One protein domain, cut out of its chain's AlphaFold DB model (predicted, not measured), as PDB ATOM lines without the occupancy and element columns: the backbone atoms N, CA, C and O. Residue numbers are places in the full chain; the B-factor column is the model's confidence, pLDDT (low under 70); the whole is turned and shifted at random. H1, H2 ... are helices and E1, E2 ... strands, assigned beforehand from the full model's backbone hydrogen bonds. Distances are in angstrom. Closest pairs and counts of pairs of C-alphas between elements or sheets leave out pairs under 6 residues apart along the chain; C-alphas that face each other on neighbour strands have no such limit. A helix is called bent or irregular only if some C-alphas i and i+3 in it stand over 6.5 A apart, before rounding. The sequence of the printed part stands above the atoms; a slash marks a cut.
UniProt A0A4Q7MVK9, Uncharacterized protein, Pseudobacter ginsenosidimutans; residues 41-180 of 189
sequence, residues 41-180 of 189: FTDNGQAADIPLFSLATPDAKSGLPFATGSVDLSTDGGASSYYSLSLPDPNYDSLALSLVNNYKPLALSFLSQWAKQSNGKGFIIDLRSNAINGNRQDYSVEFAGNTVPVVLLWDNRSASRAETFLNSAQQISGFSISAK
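Overview. This is residues 41 to 180 of the 189 residues of an uncharacterized protein of Pseudobacter ginsenosidimutans (UniProt A0A4Q7MVK9). A strongly twisted sheet of six strands has H3 and the second arm of a long bent helix, H2b, over one face, with the short H1 on the face opposite H2b. The first arm, H2a, is off the sheet and packs side by side with H3. The printed part has 140 residues, with three named helices and six named strands in the order H1 E1 E2 H2 E3 E4 E5 H3 E6, a mixed class. The mixed sheet runs E1 E2 E3 E5 E4 E6; the whole is compact, with a radius of gyration of the C-alphas of 14.4 A and spans of 38 by 36 by 31 A.

Arrangement. E1, residues 67 to 75, and E2, residues 78 to 86, form an antiparallel hairpin, N 71 and O 82 being 2.8 A apart; they bend by 55 degrees at residues 70 and 83. E3, residues 122 to 126, is parallel to E2, with N 124 and O 83 at 2.8 A, and to E5, residues 146 to 154, with N 125 and O 151 at 2.8 A. E5 and E4, residues 135 to 143, form an antiparallel hairpin, with N 139 and O 150 at 2.7 A. E6, residues 175 to 179, is antiparallel to E4, with N 142 and O 176 at 2.8 A. H2, residues 90 to 118, was assigned as one helix by its hydrogen bonds but is bent: C-alphas 105 and 108 are 7.7 A apart. Its arms H2a, residues 90 to 105, and H2b, residues 108 to 118, are about perpendicular at 77 degrees; H2a is irregular, C-alphas 102 and 105 being 7.4 A apart. H2b is on the sheet at a height of 8.7 A and runs across the strands, at 88 degrees to E5 on the local plane. H3, residues 159 to 170, is on the sheet at a height of 8.5 A and runs along the strands, at 5 degrees to E4 on the local plane. H2a touches H3, closest C-alphas Leu 97 and Phe 165 at 7.5 A, the same way at a shallow tilt of 8 degrees. H1, residues 52 to 55, is on the sheet at a height of 8.2 A; its closest C-alpha to E2 is Phe 53, 6.9 A from that of Ser 86. E2, H2 and E3 form a strand-helix-strand unit, a helix between two parallel neighbour strands; E5, H3 and E6 form a split one, with E4 between its strands. Both crossovers are right-handed. Every O i to N i+4 pair is within hydrogen-bond range in H2b and H3, but 9 of 12 in H2a; H1 is too short for such a pair.

Along the chain. H1 begins at C-alpha 52, (-46.091, 12.348, -36.507), and E6 ends at C-alpha 179, (-49.825, 14.445, -15.612). From first to last C-alpha, E1 is 23.6 A, E2 23.8 A, E4 25.3 A, E5 25.5 A, H2a 24.8 A and H3 16.8 A long.

Size, cuts and confidence. The C-alphas farthest apart, of Gly 77 and Asn 102, are 39.7 A apart. The printed part has no cut, and the link from H1 to E1 is long, with 11 residues. The mean pLDDT of the printed part is 84.5; residues 53 to 62, 75 to 79 and 120 are under 70.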
ATOM      1  N   PHE A  41     -51.033  21.330 -37.416       76.38
ATOM      2  CA  PHE A  41     -52.042  20.334 -37.060       76.38
ATOM      3  C   PHE A  41     -53.047  20.933 -36.082       76.38
ATOM      4  O   PHE A  41     -52.662  21.657 -35.164       76.38
ATOM      5  N   THR A  42     -54.334  20.663 -36.294       74.00
ATOM      6  CA  THR A  42     -55.379  21.033 -35.331       74.00
ATOM      7  C   THR A  42     -55.374  19.995 -34.225       74.00
ATOM      8  O   THR A  42     -55.524  18.815 -34.515       74.00
ATOM      9  N   ASP A  43     -55.172  20.425 -32.988       77.19
ATOM     10  CA  ASP A  43     -55.098  19.552 -31.828       77.19
ATOM     11  C   ASP A  43     -56.399  19.654 -31.010       77.19
ATOM     12  O   ASP A  43     -56.626  20.651 -30.326       77.19
ATOM     13  N   ASN A  44     -57.234  18.604 -31.054       72.00
ATOM     14  CA  ASN A  44     -58.458  18.486 -30.249       72.00
ATOM     15  C   ASN A  44     -58.248  17.630 -28.984       72.00
ATOM     16  O   ASN A  44     -59.195  17.075 -28.417       72.00
ATOM     17  N   GLY A  45     -57.000  17.444 -28.553       74.31
ATOM     18  CA  GLY A  45     -56.645  16.622 -27.398       74.31
ATOM     19  C   GLY A  45     -56.635  15.114 -27.670       74.31
ATOM     20  O   GLY A  45     -56.520  14.322 -26.725       74.31
ATOM     21  N   GLN A  46     -56.751  14.684 -28.930       78.00
ATOM     22  CA  GLN A  46     -56.683  13.273 -29.317       78.00
ATOM     23  C   GLN A  46     -55.292  12.906 -29.835       78.00
ATOM     24  O   GLN A  46     -54.532  13.744 -30.315       78.00
ATOM     25  N   ALA A  47     -54.930  11.625 -29.732       72.88
ATOM     26  CA  ALA A  47     -53.662  11.140 -30.279       72.88
ATOM     27  C   ALA A  47     -53.667  11.131 -31.817       72.88
ATOM     28  O   ALA A  47     -52.639  11.377 -32.447       72.88
ATOM     29  N   ALA A  48     -54.820  10.830 -32.424       75.25
ATOM     30  CA  ALA A  48     -54.980  10.731 -33.877       75.25
ATOM     31  C   ALA A  48     -54.730  12.067 -34.603       75.25
ATOM     32  O   ALA A  48     -54.297  12.063 -35.751       75.25
ATOM     33  N   ASP A  49     -54.927  13.190 -33.909       71.50
ATOM     34  CA  ASP A  49     -54.796  14.550 -34.445       71.50
ATOM     35  C   ASP A  49     -53.343  14.958 -34.741       71.50
ATOM     36  O   ASP A  49     -53.085  15.933 -35.443       71.50
ATOM     37  N   ILE A  50     -52.377  14.201 -34.214       78.00
ATOM     38  CA  ILE A  50     -50.944  14.469 -34.335       78.00
ATOM     39  C   ILE A  50     -50.327  13.374 -35.229       78.00
ATOM     40  O   ILE A  50     -49.918  12.327 -34.719       78.00
ATOM     41  N   PRO A  51     -50.244  13.545 -36.565       70.31
ATOM     42  CA  PRO A  51     -49.833  12.484 -37.492       70.31
ATOM     43  C   PRO A  51     -48.302  12.352 -37.616       70.31
ATOM     44  O   PRO A  51     -47.771  12.181 -38.714       70.31
ATOM     45  N   LEU A  52     -47.565  12.406 -36.502       74.25
ATOM     46  CA  LEU A  52     -46.091  12.348 -36.507       74.25
ATOM     47  C   LEU A  52     -45.532  11.042 -37.045       74.25
ATOM     48  O   LEU A  52     -44.498  11.057 -37.704       74.25
ATOM     49  N   PHE A  53     -46.261   9.945 -36.864       63.06
ATOM     50  CA  PHE A  53     -45.939   8.664 -37.479       63.06
ATOM     51  C   PHE A  53     -45.738   8.769 -39.004       63.06
ATOM     52  O   PHE A  53     -44.834   8.147 -39.551       63.06
ATOM     53  N   SER A  54     -46.533   9.594 -39.698       60.16
ATOM     54  CA  SER A  54     -46.411   9.782 -41.156       60.16
ATOM     55  C   SER A  54     -45.197  10.628 -41.563       60.16
ATOM     56  O   SER A  54     -44.763  10.590 -42.711       60.16
ATOM     57  N   LEU A  55     -44.638  11.369 -40.605       62.22
ATOM     58  CA  LEU A  55     -43.461  12.222 -40.751       62.22
ATOM     59  C   LEU A  55     -42.202  11.577 -40.158       62.22
ATOM     60  O   LEU A  55     -41.141  12.200 -40.153       62.22
ATOM     61  N   ALA A  56     -42.304  10.337 -39.667       59.31
ATOM     62  CA  ALA A  56     -41.231   9.612 -39.004       59.31
ATOM     63  C   ALA A  56     -40.190   9.063 -39.996       59.31
ATOM     64  O   ALA A  56     -39.846   7.885 -39.979       59.31
ATOM     65  N   THR A  57     -39.669   9.910 -40.878       60.84
ATOM     66  CA  THR A  57     -38.448   9.610 -41.627       60.84
ATOM     67  C   THR A  57     -37.252  10.064 -40.797       60.84
ATOM     68  O   THR A  57     -37.239  11.231 -40.394       60.84
ATOM     69  N   PRO A  58     -36.255   9.199 -40.528       61.69
ATOM     70  CA  PRO A  58     -35.025   9.611 -39.863       61.69
ATOM     71  C   PRO A  58     -34.445  10.841 -40.563       61.69
ATOM     72  O   PRO A  58     -34.191  10.814 -41.770       61.69
ATOM     73  N   ASP A  59     -34.275  11.941 -39.828       63.28
ATOM     74  CA  ASP A  59     -33.602  13.107 -40.386       63.28
ATOM     75  C   ASP A  59     -32.120  12.752 -40.502       63.28
ATOM     76  O   ASP A  59     -31.409  12.690 -39.496       63.28
ATOM     77  N   ALA A  60     -31.658  12.513 -41.732       55.50
ATOM     78  CA  ALA A  60     -30.271  12.169 -42.035       55.50
ATOM     79  C   ALA A  60     -29.263  13.195 -41.478       55.50
ATOM     80  O   ALA A  60     -28.091  12.871 -41.308       55.50
ATOM     81  N   LYS A  61     -29.706  14.421 -41.160       61.69
ATOM     82  CA  LYS A  61     -28.870  15.464 -40.549       61.69
ATOM     83  C   LYS A  61     -28.722  15.339 -39.033       61.69
ATOM     84  O   LYS A  61     -27.796  15.923 -38.480       61.69
ATOM     85  N   SER A  62     -29.610  14.605 -38.364       65.31
ATOM     86  CA  SER A  62     -29.610  14.468 -36.901       65.31
ATOM     87  C   SER A  62     -28.584  13.455 -36.382       65.31
ATOM     88  O   SER A  62     -28.239  13.487 -35.204       65.31
ATOM     89  N   GLY A  63     -28.102  12.544 -37.239       72.88
ATOM     90  CA  GLY A  63     -27.235  11.432 -36.832       72.88
ATOM     91  C   GLY A  63     -27.925  10.395 -35.934       72.88
ATOM     92  O   GLY A  63     -27.266   9.478 -35.449       72.88
ATOM     93  N   LEU A  64     -29.237  10.526 -35.710       78.06
ATOM     94  CA  LEU A  64     -30.044   9.608 -34.915       78.06
ATOM     95  C   LEU A  64     -30.772   8.619 -35.838       78.06
ATOM     96  O   LEU A  64     -31.228   9.009 -36.915       78.06
ATOM     97  N   PRO A  65     -30.933   7.347 -35.431       80.25
ATOM     98  CA  PRO A  65     -31.622   6.344 -36.245       80.25
ATOM     99  C   PRO A  65     -33.155   6.473 -36.197       80.25
ATOM    100  O   PRO A  65     -33.868   5.625 -36.724       80.25
ATOM    101  N   PHE A  66     -33.673   7.521 -35.560       81.62
ATOM    102  CA  PHE A  66     -35.095   7.788 -35.393       81.62
ATOM    103  C   PHE A  66     -35.412   9.244 -35.728       81.62
ATOM    104  O   PHE A  66     -34.543  10.119 -35.711       81.62
ATOM    105  N   ALA A  67     -36.668   9.503 -36.079       84.31
ATOM    106  CA  ALA A  67     -37.072  10.795 -36.605       84.31
ATOM    107  C   ALA A  67     -37.198  11.842 -35.494       84.31
ATOM    108  O   ALA A  67     -37.803  11.597 -34.448       84.31
ATOM    109  N   THR A  68     -36.657  13.030 -35.752       85.81
ATOM    110  CA  THR A  68     -36.828  14.207 -34.901       85.81
ATOM    111  C   THR A  68     -37.159  15.428 -35.753       85.81
ATOM    112  O   THR A  68     -36.836  15.468 -36.939       85.81
ATOM    113  N   GLY A  69     -37.826  16.429 -35.181       82.69
ATOM    114  CA  GLY A  69     -38.226  17.607 -35.954       82.69
ATOM    115  C   GLY A  69     -38.980  18.653 -35.149       82.69
ATOM    116  O   GLY A  69     -39.186  18.492 -33.953       82.69
ATOM    117  N   SER A  70     -39.409  19.734 -35.798       81.44
ATOM    118  CA  SER A  70     -40.309  20.732 -35.200       81.44
ATOM    119  C   SER A  70     -41.717  20.586 -35.764       81.44
ATOM    120  O   SER A  70     -41.877  20.337 -36.957       81.44
ATOM    121  N   VAL A  71     -42.720  20.744 -34.906       82.38
ATOM    122  CA  VAL A  71     -44.137  20.548 -35.223       82.38
ATOM    123  C   VAL A  71     -44.928  21.687 -34.613       82.38
ATOM    124  O   VAL A  71     -44.783  21.957 -33.426       82.38
ATOM    125  N   ASP A  72     -45.782  22.324 -35.403       81.88
ATOM    126  CA  ASP A  72     -46.665  23.378 -34.917       81.88
ATOM    127  C   ASP A  72     -48.069  22.795 -34.709       81.88
ATOM    128  O   ASP A  72     -48.697  22.296 -35.647       81.88
ATOM    129  N   LEU A  73     -48.551  22.827 -33.464       79.12
ATOM    130  CA  LEU A  73     -49.906  22.420 -33.092       79.12
ATOM    131  C   LEU A  73     -50.756  23.660 -32.833       79.12
ATOM    132  O   LEU A  73     -50.333  24.568 -32.119       79.12
ATOM    133  N   SER A  74     -51.968  23.694 -33.375       74.38
ATOM    134  CA  SER A  74     -52.958  24.715 -33.055       74.38
ATOM    135  C   SER A  74     -53.960  24.164 -32.043       74.38
ATOM    136  O   SER A  74     -54.607  23.159 -32.317       74.38
ATOM    137  N   THR A  75     -54.071  24.820 -30.887       65.12
ATOM    138  CA  THR A  75     -55.001  24.480 -29.792       65.12
ATOM    139  C   THR A  75     -55.807  25.724 -29.431       65.12
ATOM    140  O   THR A  75     -55.209  26.789 -29.292       65.12
ATOM    141  N   ASP A  76     -57.137  25.605 -29.331       53.22
ATOM    142  CA  ASP A  76     -58.086  26.589 -28.769       53.22
ATOM    143  C   ASP A  76     -57.671  28.076 -28.882       53.22
ATOM    144  O   ASP A  76     -57.594  28.810 -27.897       53.22
ATOM    145  N   GLY A  77     -57.392  28.538 -30.109       54.31
ATOM    146  CA  GLY A  77     -57.102  29.947 -30.413       54.31
ATOM    147  C   GLY A  77     -55.621  30.353 -30.455       54.31
ATOM    148  O   GLY A  77     -55.332  31.524 -30.697       54.31
ATOM    149  N   GLY A  78     -54.678  29.419 -30.283       61.12
ATOM    150  CA  GLY A  78     -53.236  29.667 -30.392       61.12
ATOM    151  C   GLY A  78     -52.484  28.600 -31.193       61.12
ATOM    152  O   GLY A  78     -52.929  27.460 -31.319       61.12
ATOM    153  N   ALA A  79     -51.320  28.964 -31.738       68.19
ATOM    154  CA  ALA A  79     -50.363  28.031 -32.335       68.19
ATOM    155  C   ALA A  79     -49.152  27.873 -31.404       68.19
ATOM    156  O   ALA A  79     -48.542  28.862 -31.000       68.19
ATOM    157  N   SER A  80     -48.809  26.632 -31.068       76.94
ATOM    158  CA  SER A  80     -47.680  26.264 -30.214       76.94
ATOM    159  C   SER A  80     -46.717  25.361 -30.978       76.94
ATOM    160  O   SER A  80     -47.112  24.328 -31.512       76.94
ATOM    161  N   SER A  81     -45.437  25.735 -31.012       81.75
ATOM    162  CA  SER A  81     -44.382  24.891 -31.579       81.75
ATOM    163  C   SER A  81     -43.887  23.869 -30.553       81.75
ATOM    164  O   SER A  81     -43.593  24.204 -29.404       81.75
ATOM    165  N   TYR A  82     -43.678  22.644 -31.010       86.31
ATOM    166  CA  TYR A  82     -43.106  21.533 -30.263       86.31
ATOM    167  C   TYR A  82     -41.888  20.974 -30.993       86.31
ATOM    168  O   TYR A  82     -41.821  20.980 -32.223       86.31
ATOM    169  N   TYR A  83     -40.926  20.456 -30.236       87.31
ATOM    170  CA  TYR A  83     -39.933  19.534 -30.768       87.31
ATOM    171  C   TYR A  83     -40.491  18.113 -30.697       87.31
ATOM    172  O   TYR A  83     -40.987  17.685 -29.662       87.31
ATOM    173  N   SER A  84     -40.428  17.379 -31.794       88.12
ATOM    174  CA  SER A  84     -40.945  16.021 -31.908       88.12
ATOM    175  C   SER A  84     -39.820  15.002 -31.955       88.12
ATOM    176  O   SER A  84     -38.789  15.229 -32.591       88.12
ATOM    177  N   LEU A  85     -40.057  13.875 -31.295       89.25
ATOM    178  CA  LEU A  85     -39.253  12.667 -31.313       89.25
ATOM    179  C   LEU A  85     -40.191  11.503 -31.631       89.25
ATOM    180  O   LEU A  85     -41.121  11.253 -30.870       89.25
ATOM    181  N   SER A  86     -39.951  10.789 -32.729       90.38
ATOM    182  CA  SER A  86     -40.743   9.622 -33.117       90.38
ATOM    183  C   SER A  86     -39.879   8.367 -33.107       90.38
ATOM    184  O   SER A  86     -38.950   8.241 -33.906       90.38
ATOM    185  N   LEU A  87     -40.211   7.427 -32.222       90.81
ATOM    186  CA  LEU A  87     -39.493   6.176 -31.978       90.81
ATOM    187  C   LEU A  87     -40.437   4.964 -32.147       90.81
ATOM    188  O   LEU A  87     -40.741   4.266 -31.175       90.81
ATOM    189  N   PRO A  88     -40.940   4.694 -33.367       89.38
ATOM    190  CA  PRO A  88     -41.900   3.614 -33.595       89.38
ATOM    191  C   PRO A  88     -41.270   2.222 -33.421       89.38
ATOM    192  O   PRO A  88     -41.937   1.313 -32.930       89.38
ATOM    193  N   ASP A  89     -39.989   2.062 -33.780       89.94
ATOM    194  CA  ASP A  89     -39.271   0.784 -33.720       89.94
ATOM    195  C   ASP A  89     -38.649   0.545 -32.324       89.94
ATOM    196  O   ASP A  89     -37.774   1.314 -31.910       89.94
ATOM    197  N   PRO A  90     -39.058  -0.517 -31.598       91.44
ATOM    198  CA  PRO A  90     -38.496  -0.863 -30.292       91.44
ATOM    199  C   PRO A  90     -37.017  -1.277 -30.326       91.44
ATOM    200  O   PRO A  90     -36.358  -1.240 -29.287       91.44
ATOM    201  N   ASN A  91     -36.451  -1.628 -31.487       92.31
ATOM    202  CA  ASN A  91     -35.033  -1.996 -31.602       92.31
ATOM    203  C   ASN A  91     -34.084  -0.863 -31.173       92.31
ATOM    204  O   ASN A  91     -32.930  -1.116 -30.824       92.31
ATOM    205  N   TYR A  92     -34.567   0.381 -31.168       90.75
ATOM    206  CA  TYR A  92     -33.803   1.556 -30.755       90.75
ATOM    207  C   TYR A  92     -34.013   1.953 -29.286       90.75
ATOM    208  O   TYR A  92     -33.383   2.909 -28.829       90.75
ATOM    209  N   ASP A  93     -34.837   1.231 -28.521       92.12
ATOM    210  CA  ASP A  93     -35.122   1.568 -27.120       92.12
ATOM    211  C   ASP A  93     -33.873   1.490 -26.243       92.12
ATOM    212  O   ASP A  93     -33.622   2.380 -25.434       92.12
ATOM    213  N   SER A  94     -33.053   0.455 -26.427       92.19
ATOM    214  CA  SER A  94     -31.804   0.279 -25.679       92.19
ATOM    215  C   SER A  94     -30.821   1.422 -25.941       92.19
ATOM    216  O   SER A  94     -30.189   1.925 -25.010       92.19
ATOM    217  N   LEU A  95     -30.738   1.885 -27.191       91.06
ATOM    218  CA  LEU A  95     -29.943   3.048 -27.569       91.06
ATOM    219  C   LEU A  95     -30.496   4.321 -26.919       91.06
ATOM    220  O   LEU A  95     -29.735   5.067 -26.309       91.06
ATOM    221  N   ALA A  96     -31.806   4.557 -27.005       90.56
ATOM    222  CA  ALA A  96     -32.446   5.726 -26.410       90.56
ATOM    223  C   ALA A  96     -32.253   5.770 -24.882       90.56
ATOM    224  O   ALA A  96     -31.846   6.796 -24.338       90.56
ATOM    225  N   LEU A  97     -32.454   4.646 -24.193       91.81
ATOM    226  CA  LEU A  97     -32.232   4.531 -22.748       91.81
ATOM    227  C   LEU A  97     -30.753   4.693 -22.376       91.81
ATOM    228  O   LEU A  97     -30.439   5.316 -21.363       91.81
ATOM    229  N   SER A  98     -29.831   4.193 -23.204       92.00
ATOM    230  CA  SER A  98     -28.394   4.429 -23.028       92.00
ATOM    231  C   SER A  98     -28.060   5.920 -23.119       92.00
ATOM    232  O   SER A  98     -27.356   6.440 -22.257       92.00
ATOM    233  N   LEU A  99     -28.625   6.643 -24.093       89.69
ATOM    234  CA  LEU A  99     -28.459   8.097 -24.199       89.69
ATOM    235  C   LEU A  99     -28.995   8.810 -22.953       89.69
ATOM    236  O   LEU A  99     -28.296   9.657 -22.399       89.69
ATOM    237  N   VAL A 100     -30.184   8.436 -22.467       90.19
ATOM    238  CA  VAL A 100     -30.735   8.997 -21.222       90.19
ATOM    239  C   VAL A 100     -29.767   8.776 -20.062       90.19
ATOM    240  O   VAL A 100     -29.418   9.734 -19.380       90.19
ATOM    241  N   ASN A 101     -29.270   7.554 -19.871       90.19
ATOM    242  CA  ASN A 101     -28.353   7.232 -18.778       90.19
ATOM    243  C   ASN A 101     -27.010   7.969 -18.885       90.19
ATOM    244  O   ASN A 101     -26.521   8.492 -17.884       90.19
ATOM    245  N   ASN A 102     -26.443   8.064 -20.089       92.44
ATOM    246  CA  ASN A 102     -25.160   8.727 -20.330       92.44
ATOM    247  C   ASN A 102     -25.245  10.243 -20.115       92.44
ATOM    248  O   ASN A 102     -24.329  10.842 -19.553       92.44
ATOM    249  N   TYR A 103     -26.346  10.870 -20.539       90.56
ATOM    250  CA  TYR A 103     -26.526  12.319 -20.433       90.56
ATOM    251  C   TYR A 103     -27.240  12.767 -19.161       90.56
ATOM    252  O   TYR A 103     -27.288  13.965 -18.888       90.56
ATOM    253  N   LYS A 104     -27.733  11.837 -18.340       90.81
ATOM    254  CA  LYS A 104     -28.407  12.119 -17.069       90.81
ATOM    255  C   LYS A 104     -27.660  13.116 -16.169       90.81
ATOM    256  O   LYS A 104     -28.319  14.038 -15.688       90.81
ATOM    257  N   PRO A 105     -26.325  13.037 -15.973       91.94
ATOM    258  CA  PRO A 105     -25.603  14.014 -15.149       91.94
ATOM    259  C   PRO A 105     -25.617  15.443 -15.714       91.94
ATOM    260  O   PRO A 105     -25.461  16.404 -14.967       91.94
ATOM    261  N   LEU A 106     -25.800  15.588 -17.029       92.56
ATOM    262  CA  LEU A 106     -25.791  16.866 -17.747       92.56
ATOM    263  C   LEU A 106     -27.199  17.344 -18.139       92.56
ATOM    264  O   LEU A 106     -27.344  18.445 -18.673       92.56
ATOM    265  N   ALA A 107     -28.234  16.545 -17.864       90.44
ATOM    266  CA  ALA A 107     -29.592  16.766 -18.352       90.44
ATOM    267  C   ALA A 107     -30.146  18.141 -17.949       90.44
ATOM    268  O   ALA A 107     -30.664  18.861 -18.798       90.44
ATOM    269  N   LEU A 108     -29.978  18.548 -16.683       90.69
ATOM    270  CA  LEU A 108     -30.458  19.848 -16.201       90.69
ATOM    271  C   LEU A 108     -29.787  21.026 -16.916       90.69
ATOM    272  O   LEU A 108     -30.466  21.985 -17.282       90.69
ATOM    273  N   SER A 109     -28.474  20.958 -17.144       89.88
ATOM    274  CA  SER A 109     -27.728  22.017 -17.831       89.88
ATOM    275  C   SER A 109     -28.168  22.149 -19.286       89.88
ATOM    276  O   SER A 109     -28.455  23.257 -19.745       89.88
ATOM    277  N   PHE A 110     -28.291  21.022 -19.997       90.12
ATOM    278  CA  PHE A 110     -28.745  21.019 -21.387       90.12
ATOM    279  C   PHE A 110     -30.182  21.501 -21.525       90.12
ATOM    280  O   PHE A 110     -30.461  22.346 -22.372       90.12
ATOM    281  N   LEU A 111     -31.085  21.033 -20.666       88.56
ATOM    282  CA  LEU A 111     -32.477  21.453 -20.723       88.56
ATOM    283  C   LEU A 111     -32.671  22.907 -20.300       88.56
ATOM    284  O   LEU A 111     -33.483  23.597 -20.904       88.56
ATOM    285  N   SER A 112     -31.904  23.412 -19.331       87.69
ATOM    286  CA  SER A 112     -31.927  24.833 -18.964       87.69
ATOM    287  C   SER A 112     -31.465  25.720 -20.124       87.69
ATOM    288  O   SER A 112     -32.095  26.734 -20.429       87.69
ATOM    289  N   GLN A 113     -30.391  25.329 -20.820       88.69
ATOM    290  CA  GLN A 113     -29.924  26.054 -22.003       88.69
ATOM    291  C   GLN A 113     -30.944  25.981 -23.145       88.69
ATOM    292  O   GLN A 113     -31.254  27.002 -23.761       88.69
ATOM    293  N   TRP A 114     -31.504  24.798 -23.386       87.62
ATOM    294  CA  TRP A 114     -32.533  24.597 -24.395       87.62
ATOM    295  C   TRP A 114     -33.801  25.403 -24.094       87.62
ATOM    296  O   TRP A 114     -34.329  26.045 -24.995       87.62
ATOM    297  N   ALA A 115     -34.275  25.446 -22.845       86.25
ATOM    298  CA  ALA A 115     -35.467  26.201 -22.450       86.25
ATOM    299  C   ALA A 115     -35.315  27.702 -22.754       86.25
ATOM    300  O   ALA A 115     -36.230  28.325 -23.292       86.25
ATOM    301  N   LYS A 116     -34.120  28.261 -22.514       86.00
ATOM    302  CA  LYS A 116     -33.793  29.658 -22.852       86.00
ATOM    303  C   LYS A 116     -33.806  29.924 -24.359       86.00
ATOM    304  O   LYS A 116     -34.227  30.992 -24.786       86.00
ATOM    305  N   GLN A 117     -33.333  28.975 -25.167       85.12
ATOM    306  CA  GLN A 117     -33.238  29.121 -26.628       85.12
ATOM    307  C   GLN A 117     -34.553  28.826 -27.351       85.12
ATOM    308  O   GLN A 117     -34.834  29.385 -28.409       85.12
ATOM    309  N   SER A 118     -35.344  27.913 -26.802       79.50
ATOM    310  CA  SER A 118     -36.548  27.400 -27.442       79.50
ATOM    311  C   SER A 118     -37.760  28.305 -27.244       79.50
ATOM    312  O   SER A 118     -38.752  28.102 -27.935       79.50
ATOM    313  N   ASN A 119     -37.678  29.318 -26.374       75.19
ATOM    314  CA  ASN A 119     -38.783  30.220 -26.035       75.19
ATOM    315  C   ASN A 119     -40.026  29.459 -25.532       75.19
ATOM    316  O   ASN A 119     -41.149  29.749 -25.938       75.19
ATOM    317  N   GLY A 120     -39.815  28.440 -24.690       67.12
ATOM    318  CA  GLY A 120     -40.901  27.683 -24.062       67.12
ATOM    319  C   GLY A 120     -41.615  26.680 -24.973       67.12
ATOM    320  O   GLY A 120     -42.727  26.264 -24.652       67.12
ATOM    321  N   LYS A 121     -41.004  26.276 -26.097       82.38
ATOM    322  CA  LYS A 121     -41.516  25.154 -26.904       82.38
ATOM    323  C   LYS A 121     -41.642  23.896 -26.049       82.38
ATOM    324  O   LYS A 121     -40.881  23.709 -25.107       82.38
ATOM    325  N   GLY A 122     -42.596  23.039 -26.390       88.56
ATOM    326  CA  GLY A 122     -42.776  21.743 -25.740       88.56
ATOM    327  C   GLY A 122     -42.043  20.603 -26.437       88.56
ATOM    328  O   GLY A 122     -41.396  20.800 -27.468       88.56
ATOM    329  N   PHE A 123     -42.227  19.391 -25.917       90.38
ATOM    330  CA  PHE A 123     -41.840  18.151 -26.588       90.38
ATOM    331  C   PHE A 123     -43.057  17.296 -26.947       90.38
ATOM    332  O   PHE A 123     -44.029  17.256 -26.199       90.38
ATOM    333  N   ILE A 124     -42.985  16.573 -28.062       91.19
ATOM    334  CA  ILE A 124     -43.886  15.463 -28.381       91.19
ATOM    335  C   ILE A 124     -43.033  14.211 -28.556       91.19
ATOM    336  O   ILE A 124     -42.106  14.201 -29.363       91.19
ATOM    337  N   ILE A 125     -43.348  13.163 -27.805       92.81
ATOM    338  CA  ILE A 125     -42.698  11.858 -27.887       92.81
ATOM    339  C   ILE A 125     -43.729  10.876 -28.433       92.81
ATOM    340  O   ILE A 125     -44.735  10.607 -27.780       92.81
ATOM    341  N   ASP A 126     -43.490  10.360 -29.632       92.38
ATOM    342  CA  ASP A 126     -44.364   9.405 -30.303       92.38
ATOM    343  C   ASP A 126     -43.723   8.016 -30.332       92.38
ATOM    344  O   ASP A 126     -42.728   7.784 -31.017       92.38
ATOM    345  N   LEU A 127     -44.291   7.092 -29.562       93.38
ATOM    346  CA  LEU A 127     -43.873   5.692 -29.497       93.38
ATOM    347  C   LEU A 127     -44.810   4.775 -30.287       93.38
ATOM    348  O   LEU A 127     -44.701   3.550 -30.192       93.38
ATOM    349  N   ARG A 128     -45.800   5.323 -30.994       91.94
ATOM    350  CA  ARG A 128     -46.789   4.510 -31.696       91.94
ATOM    351  C   ARG A 128     -46.151   3.777 -32.867       91.94
ATOM    352  O   ARG A 128     -45.352   4.327 -33.616       91.94
ATOM    353  N   SER A 129     -46.575   2.536 -33.060       87.56
ATOM    354  CA  SER A 129     -46.249   1.733 -34.238       87.56
ATOM    355  C   SER A 129     -47.125   2.074 -35.448       87.56
ATOM    356  O   SER A 129     -46.812   1.662 -36.562       87.56
ATOM    357  N   ASN A 130     -48.241   2.782 -35.236       82.44
ATOM    358  CA  ASN A 130     -49.137   3.284 -36.274       82.44
ATOM    359  C   ASN A 130     -50.009   4.442 -35.736       82.44
ATOM    360  O   ASN A 130     -50.116   4.651 -34.532       82.44
ATOM    361  N   ALA A 131     -50.664   5.197 -36.620       72.62
ATOM    362  CA  ALA A 131     -51.480   6.355 -36.226       72.62
ATOM    363  C   ALA A 131     -52.872   6.008 -35.643       72.62
ATOM    364  O   ALA A 131     -53.599   6.908 -35.227       72.62
ATOM    365  N   ILE A 132     -53.263   4.729 -35.614       76.44
ATOM    366  CA  ILE A 132     -54.621   4.273 -35.286       76.44
ATOM    367  C   ILE A 132     -54.662   3.783 -33.831       76.44
ATOM    368  O   ILE A 132     -53.752   3.105 -33.365       76.44
ATOM    369  N   ASN A 133     -55.737   4.102 -33.101       79.62
ATOM    370  CA  ASN A 133     -55.937   3.691 -31.699       79.62
ATOM    371  C   ASN A 133     -54.798   4.118 -30.752       79.62
ATOM    372  O   ASN A 133     -54.462   3.416 -29.798       79.62
ATOM    373  N   GLY A 134     -54.196   5.275 -31.031       87.06
ATOM    374  CA  GLY A 134     -53.197   5.872 -30.158       87.06
ATOM    375  C   GLY A 134     -53.819   6.399 -28.865       87.06
ATOM    376  O   GLY A 134     -54.897   6.989 -28.857       87.06
ATOM    377  N   ASN A 135     -53.087   6.234 -27.781       92.19
ATOM    378  CA  ASN A 135     -53.283   6.908 -26.516       92.19
ATOM    379  C   ASN A 135     -52.425   8.175 -26.471       92.19
ATOM    380  O   ASN A 135     -51.398   8.282 -27.147       92.19
ATOM    381  N   ARG A 136     -52.865   9.132 -25.655       92.38
ATOM    382  CA  ARG A 136     -52.195  10.409 -25.429       92.38
ATOM    383  C   ARG A 136     -52.258  10.777 -23.958       92.38
ATOM    384  O   ARG A 136     -53.328  10.688 -23.354       92.38
ATOM    385  N   GLN A 137     -51.146  11.282 -23.442       92.56
ATOM    386  CA  GLN A 137     -51.087  11.947 -22.150       92.56
ATOM    387  C   GLN A 137     -50.210  13.186 -22.241       92.56
ATOM    388  O   GLN A 137     -49.069  13.128 -22.699       92.56
ATOM    389  N   ASP A 138     -50.749  14.288 -21.737       91.62
ATOM    390  CA  ASP A 138     -50.038  15.552 -21.647       91.62
ATOM    391  C   ASP A 138     -49.442  15.661 -20.245       91.62
ATOM    392  O   ASP A 138     -50.101  15.375 -19.241       91.62
ATOM    393  N   TYR A 139     -48.187  16.074 -20.174       92.38
ATOM    394  CA  TYR A 139     -47.418  16.234 -18.955       92.38
ATOM    395  C   TYR A 139     -46.911  17.668 -18.835       92.38
ATOM    396  O   TYR A 139     -46.665  18.369 -19.819       92.38
ATOM    397  N   SER A 140     -46.745  18.096 -17.592       92.31
ATOM    398  CA  SER A 140     -45.952  19.253 -17.214       92.31
ATOM    399  C   SER A 140     -44.649  18.733 -16.626       92.31
ATOM    400  O   SER A 140     -44.684  18.006 -15.629       92.31
ATOM    401  N   VAL A 141     -43.524  19.046 -17.264       92.00
ATOM    402  CA  VAL A 141     -42.197  18.654 -16.780       92.00
ATOM    403  C   VAL A 141     -41.498  19.883 -16.232       92.00
ATOM    404  O   VAL A 141     -41.317  20.871 -16.943       92.00
ATOM    405  N   GLU A 142     -41.114  19.821 -14.964       92.50
ATOM    406  CA  GLU A 142     -40.429  20.900 -14.265       92.50
ATOM    407  C   GLU A 142     -38.969  20.538 -14.031       92.50
ATOM    408  O   GLU A 142     -38.658  19.437 -13.574       92.50
ATOM    409  N   PHE A 143     -38.074  21.472 -14.340       90.94
ATOM    410  CA  PHE A 143     -36.642  21.340 -14.095       90.94
ATOM    411  C   PHE A 143     -35.987  22.720 -14.009       90.94
ATOM    412  O   PHE A 143     -36.278  23.618 -14.798       90.94
ATOM    413  N   ALA A 144     -35.064  22.905 -13.061       88.38
ATOM    414  CA  ALA A 144     -34.277  24.138 -12.921       88.38
ATOM    415  C   ALA A 144     -35.115  25.445 -12.971       88.38
ATOM    416  O   ALA A 144     -34.693  26.427 -13.582       88.38
ATOM    417  N   GLY A 145     -36.317  25.438 -12.379       88.69
ATOM    418  CA  GLY A 145     -37.247  26.578 -12.370       88.69
ATOM    419  C   GLY A 145     -38.005  26.830 -13.682       88.69
ATOM    420  O   GLY A 145     -38.723  27.819 -13.778       88.69
ATOM    421  N   ASN A 146     -37.855  25.962 -14.685       89.62
ATOM    422  CA  ASN A 146     -38.609  25.998 -15.935       89.62
ATOM    423  C   ASN A 146     -39.705  24.936 -15.911       89.62
ATOM    424  O   ASN A 146     -39.506  23.852 -15.364       89.62
ATOM    425  N   THR A 147     -40.811  25.223 -16.592       90.25
ATOM    426  CA  THR A 147     -41.900  24.276 -16.828       90.25
ATOM    427  C   THR A 147     -42.095  24.119 -18.329       90.25
ATOM    428  O   THR A 147     -42.309  25.104 -19.033       90.25
ATOM    429  N   VAL A 148     -42.026  22.884 -18.822       89.25
ATOM    430  CA  VAL A 148     -42.129  22.562 -20.249       89.25
ATOM    431  C   VAL A 148     -43.266  21.566 -20.480       89.25
ATOM    432  O   VAL A 148     -43.338  20.552 -19.780       89.25
ATOM    433  N   PRO A 149     -44.163  21.816 -21.452       90.12
ATOM    434  CA  PRO A 149     -45.190  20.849 -21.807       90.12
ATOM    435  C   PRO A 149     -44.582  19.680 -22.591       90.12
ATOM    436  O   PRO A 149     -43.808  19.880 -23.528       90.12
ATOM    437  N   VAL A 150     -44.965  18.458 -22.228       91.38
ATOM    438  CA  VAL A 150     -44.567  17.235 -22.935       91.38
ATOM    439  C   VAL A 150     -45.806  16.423 -23.278       91.38
ATOM    440  O   VAL A 150     -46.594  16.107 -22.397       91.38
ATOM    441  N   VAL A 151     -45.974  16.061 -24.543       91.81
ATOM    442  CA  VAL A 151     -47.041  15.170 -25.008       91.81
ATOM    443  C   VAL A 151     -46.436  13.799 -25.274       91.81
ATOM    444  O   VAL A 151     -45.497  13.680 -26.059       91.81
ATOM    445  N   LEU A 152     -46.965  12.761 -24.633       94.25
ATOM    446  CA  LEU A 152     -46.579  11.375 -24.882       94.25
ATOM    447  C   LEU A 152     -47.690  10.671 -25.657       94.25
ATOM    448  O   LEU A 152     -48.842  10.660 -25.217       94.25
ATOM    449  N   LEU A 153     -47.332  10.067 -26.787       93.62
ATOM    450  CA  LEU A 153     -48.219   9.281 -27.637       93.62
ATOM    451  C   LEU A 153     -47.729   7.832 -27.671       93.62
ATOM    452  O   LEU A 153     -46.544   7.575 -27.877       93.62
ATOM    453  N   TRP A 154     -48.631   6.876 -27.474       94.75
ATOM    454  CA  TRP A 154     -48.311   5.443 -27.513       94.75
ATOM    455  C   TRP A 154     -49.512   4.633 -27.990       94.75
ATOM    456  O   TRP A 154     -50.625   5.138 -28.034       94.75
ATOM    457  N   ASP A 155     -49.314   3.379 -28.369       93.50
ATOM    458  CA  ASP A 155     -50.399   2.442 -28.671       93.50
ATOM    459  C   ASP A 155     -50.290   1.215 -27.751       93.50
ATOM    460  O   ASP A 155     -49.412   1.140 -26.888       93.50
ATOM    461  N   ASN A 156     -51.178   0.235 -27.909       93.75
ATOM    462  CA  ASN A 156     -51.153  -0.965 -27.066       93.75
ATOM    463  C   ASN A 156     -49.827  -1.742 -27.157       93.75
ATOM    464  O   ASN A 156     -49.459  -2.422 -26.202       93.75
ATOM    465  N   ARG A 157     -49.098  -1.650 -28.278       91.88
ATOM    466  CA  ARG A 157     -47.814  -2.337 -28.471       91.88
ATOM    467  C   ARG A 157     -46.664  -1.598 -27.791       91.88
ATOM    468  O   ARG A 157     -45.666  -2.230 -27.459       91.88
ATOM    469  N   SER A 158     -46.791  -0.289 -27.576       94.06
ATOM    470  CA  SER A 158     -45.769   0.542 -26.930       94.06
ATOM    471  C   SER A 158     -46.115   1.022 -25.521       94.06
ATOM    472  O   SER A 158     -45.347   1.787 -24.942       94.06
ATOM    473  N   ALA A 159     -47.200   0.533 -24.919       94.69
ATOM    474  CA  ALA A 159     -47.598   0.904 -23.560       94.69
ATOM    475  C   ALA A 159     -46.499   0.635 -22.509       94.69
ATOM    476  O   ALA A 159     -46.160   1.525 -21.732       94.69
ATOM    477  N   SER A 160     -45.876  -0.548 -22.528       95.25
ATOM    478  CA  SER A 160     -44.769  -0.879 -21.611       95.25
ATOM    479  C   SER A 160     -43.513  -0.034 -21.865       95.25
ATOM    480  O   SER A 160     -42.784   0.316 -20.934       95.25
ATOM    481  N   ARG A 161     -43.269   0.343 -23.125       94.75
ATOM    482  CA  ARG A 161     -42.164   1.230 -23.519       94.75
ATOM    483  C   ARG A 161     -42.387   2.634 -22.959       94.75
ATOM    484  O   ARG A 161     -41.476   3.202 -22.364       94.75
ATOM    485  N   ALA A 162     -43.606   3.162 -23.087       94.88
ATOM    486  CA  ALA A 162     -44.002   4.459 -22.541       94.88
ATOM    487  C   ALA A 162     -43.753   4.541 -21.028       94.88
ATOM    488  O   ALA A 162     -43.137   5.497 -20.555       94.88
ATOM    489  N   GLU A 163     -44.154   3.507 -20.285       94.25
ATOM    490  CA  GLU A 163     -43.889   3.404 -18.848       94.25
ATOM    491  C   GLU A 163     -42.385   3.348 -18.541       94.25
ATOM    492  O   GLU A 163     -41.900   4.057 -17.662       94.25
ATOM    493  N   THR A 164     -41.618   2.571 -19.312       94.75
ATOM    494  CA  THR A 164     -40.160   2.458 -19.142       94.75
ATOM    495  C   THR A 164     -39.457   3.808 -19.312       94.75
ATOM    496  O   THR A 164     -38.632   4.187 -18.476       94.75
ATOM    497  N   PHE A 165     -39.797   4.564 -20.361       94.00
ATOM    498  CA  PHE A 165     -39.231   5.897 -20.587       94.00
ATOM    499  C   PHE A 165     -39.644   6.893 -19.501       94.00
ATOM    500  O   PHE A 165     -38.803   7.666 -19.040       94.00
ATOM    501  N   LEU A 166     -40.903   6.853 -19.052       93.19
ATOM    502  CA  LEU A 166     -41.378   7.713 -17.970       93.19
ATOM    503  C   LEU A 166     -40.622   7.433 -16.664       93.19
ATOM    504  O   LEU A 166     -40.110   8.364 -16.040       93.19
ATOM    505  N   ASN A 167     -40.473   6.158 -16.300       92.50
ATOM    506  CA  ASN A 167     -39.721   5.738 -15.118       92.50
ATOM    507  C   ASN A 167     -38.249   6.154 -15.214       92.50
ATOM    508  O   ASN A 167     -37.682   6.644 -14.241       92.50
ATOM    509  N   SER A 168     -37.626   6.021 -16.389       91.81
ATOM    510  CA  SER A 168     -36.247   6.472 -16.607       91.81
ATOM    511  C   SER A 168     -36.104   7.991 -16.425       91.81
ATOM    512  O   SER A 168     -35.191   8.446 -15.731       91.81
ATOM    513  N   ALA A 169     -37.042   8.776 -16.965       90.25
ATOM    514  CA  ALA A 169     -37.043  10.232 -16.836       90.25
ATOM    515  C   ALA A 169     -37.232  10.697 -15.380       90.25
ATOM    516  O   ALA A 169     -36.550  11.620 -14.940       90.25
ATOM    517  N   GLN A 170     -38.090  10.027 -14.605       90.38
ATOM    518  CA  GLN A 170     -38.305  10.330 -13.181       90.38
ATOM    519  C   GLN A 170     -37.056  10.124 -12.318       90.38
ATOM    520  O   GLN A 170     -36.934  10.719 -11.250       90.38
ATOM    521  N   GLN A 171     -36.103   9.306 -12.764       90.81
ATOM    522  CA  GLN A 171     -34.861   9.105 -12.027       90.81
ATOM    523  C   GLN A 171     -33.864  10.261 -12.202       90.81
ATOM    524  O   GLN A 171     -32.808  10.237 -11.564       90.81
ATOM    525  N   ILE A 172     -34.120  11.223 -13.095       90.69
ATOM    526  CA  ILE A 172     -33.259  12.393 -13.291       90.69
ATOM    527  C   ILE A 172     -33.468  13.347 -12.111       90.69
ATOM    528  O   ILE A 172     -34.551  13.889 -11.910       90.69
ATOM    529  N   SER A 173     -32.420  13.552 -11.310       90.50
ATOM    530  CA  SER A 173     -32.496  14.447 -10.153       90.50
ATOM    531  C   SER A 173     -32.863  15.866 -10.589       90.50
ATOM    532  O   SER A 173     -32.310  16.385 -11.559       90.50
ATOM    533  N   GLY A 174     -33.801  16.489  -9.874       88.75
ATOM    534  CA  GLY A 174     -34.309  17.823 -10.195       88.75
ATOM    535  C   GLY A 174     -35.366  17.864 -11.303       88.75
ATOM    536  O   GLY A 174     -35.743  18.966 -11.694       88.75
ATOM    537  N   PHE A 175     -35.841  16.712 -11.795       89.81
ATOM    538  CA  PHE A 175     -37.050  16.635 -12.617       89.81
ATOM    539  C   PHE A 175     -38.271  16.357 -11.746       89.81
ATOM    540  O   PHE A 175     -38.240  15.511 -10.854       89.81
ATOM    541  N   SER A 176     -39.377  17.011 -12.077       92.50
ATOM    542  CA  SER A 176     -40.712  16.629 -11.623       92.50
ATOM    543  C   SER A 176     -41.614  16.467 -12.839       92.50
ATOM    544  O   SER A 176     -41.602  17.307 -13.739       92.50
ATOM    545  N   ILE A 177     -42.375  15.375 -12.892       93.50
ATOM    546  CA  ILE A 177     -43.287  15.077 -14.000       93.50
ATOM    547  C   ILE A 177     -44.694  14.956 -13.431       93.50
ATOM    548  O   ILE A 177     -44.963  14.082 -12.611       93.50
ATOM    549  N   SER A 178     -45.595  15.819 -13.892       94.00
ATOM    550  CA  SER A 178     -46.995  15.837 -13.465       94.00
ATOM    551  C   SER A 178     -47.918  15.637 -14.658       94.00
ATOM    552  O   SER A 178     -47.845  16.384 -15.635       94.00
ATOM    553  N   ALA A 179     -48.801  14.641 -14.592       92.31
ATOM    554  CA  ALA A 179     -49.825  14.445 -15.612       92.31
ATOM    555  C   ALA A 179     -50.814  15.617 -15.589       92.31
ATOM    556  O   ALA A 179     -51.382  15.952 -14.545       92.31
ATOM    557  N   LYS A 180     -51.049  16.241 -16.745       86.06
ATOM    558  CA  LYS A 180     -52.128  17.212 -16.895       86.06
ATOM    559  C   LYS A 180     -53.447  16.456 -16.955       86.06
ATOM    560  O   LYS A 180     -53.615  15.516 -17.736       86.06
TER     561      LYS A 180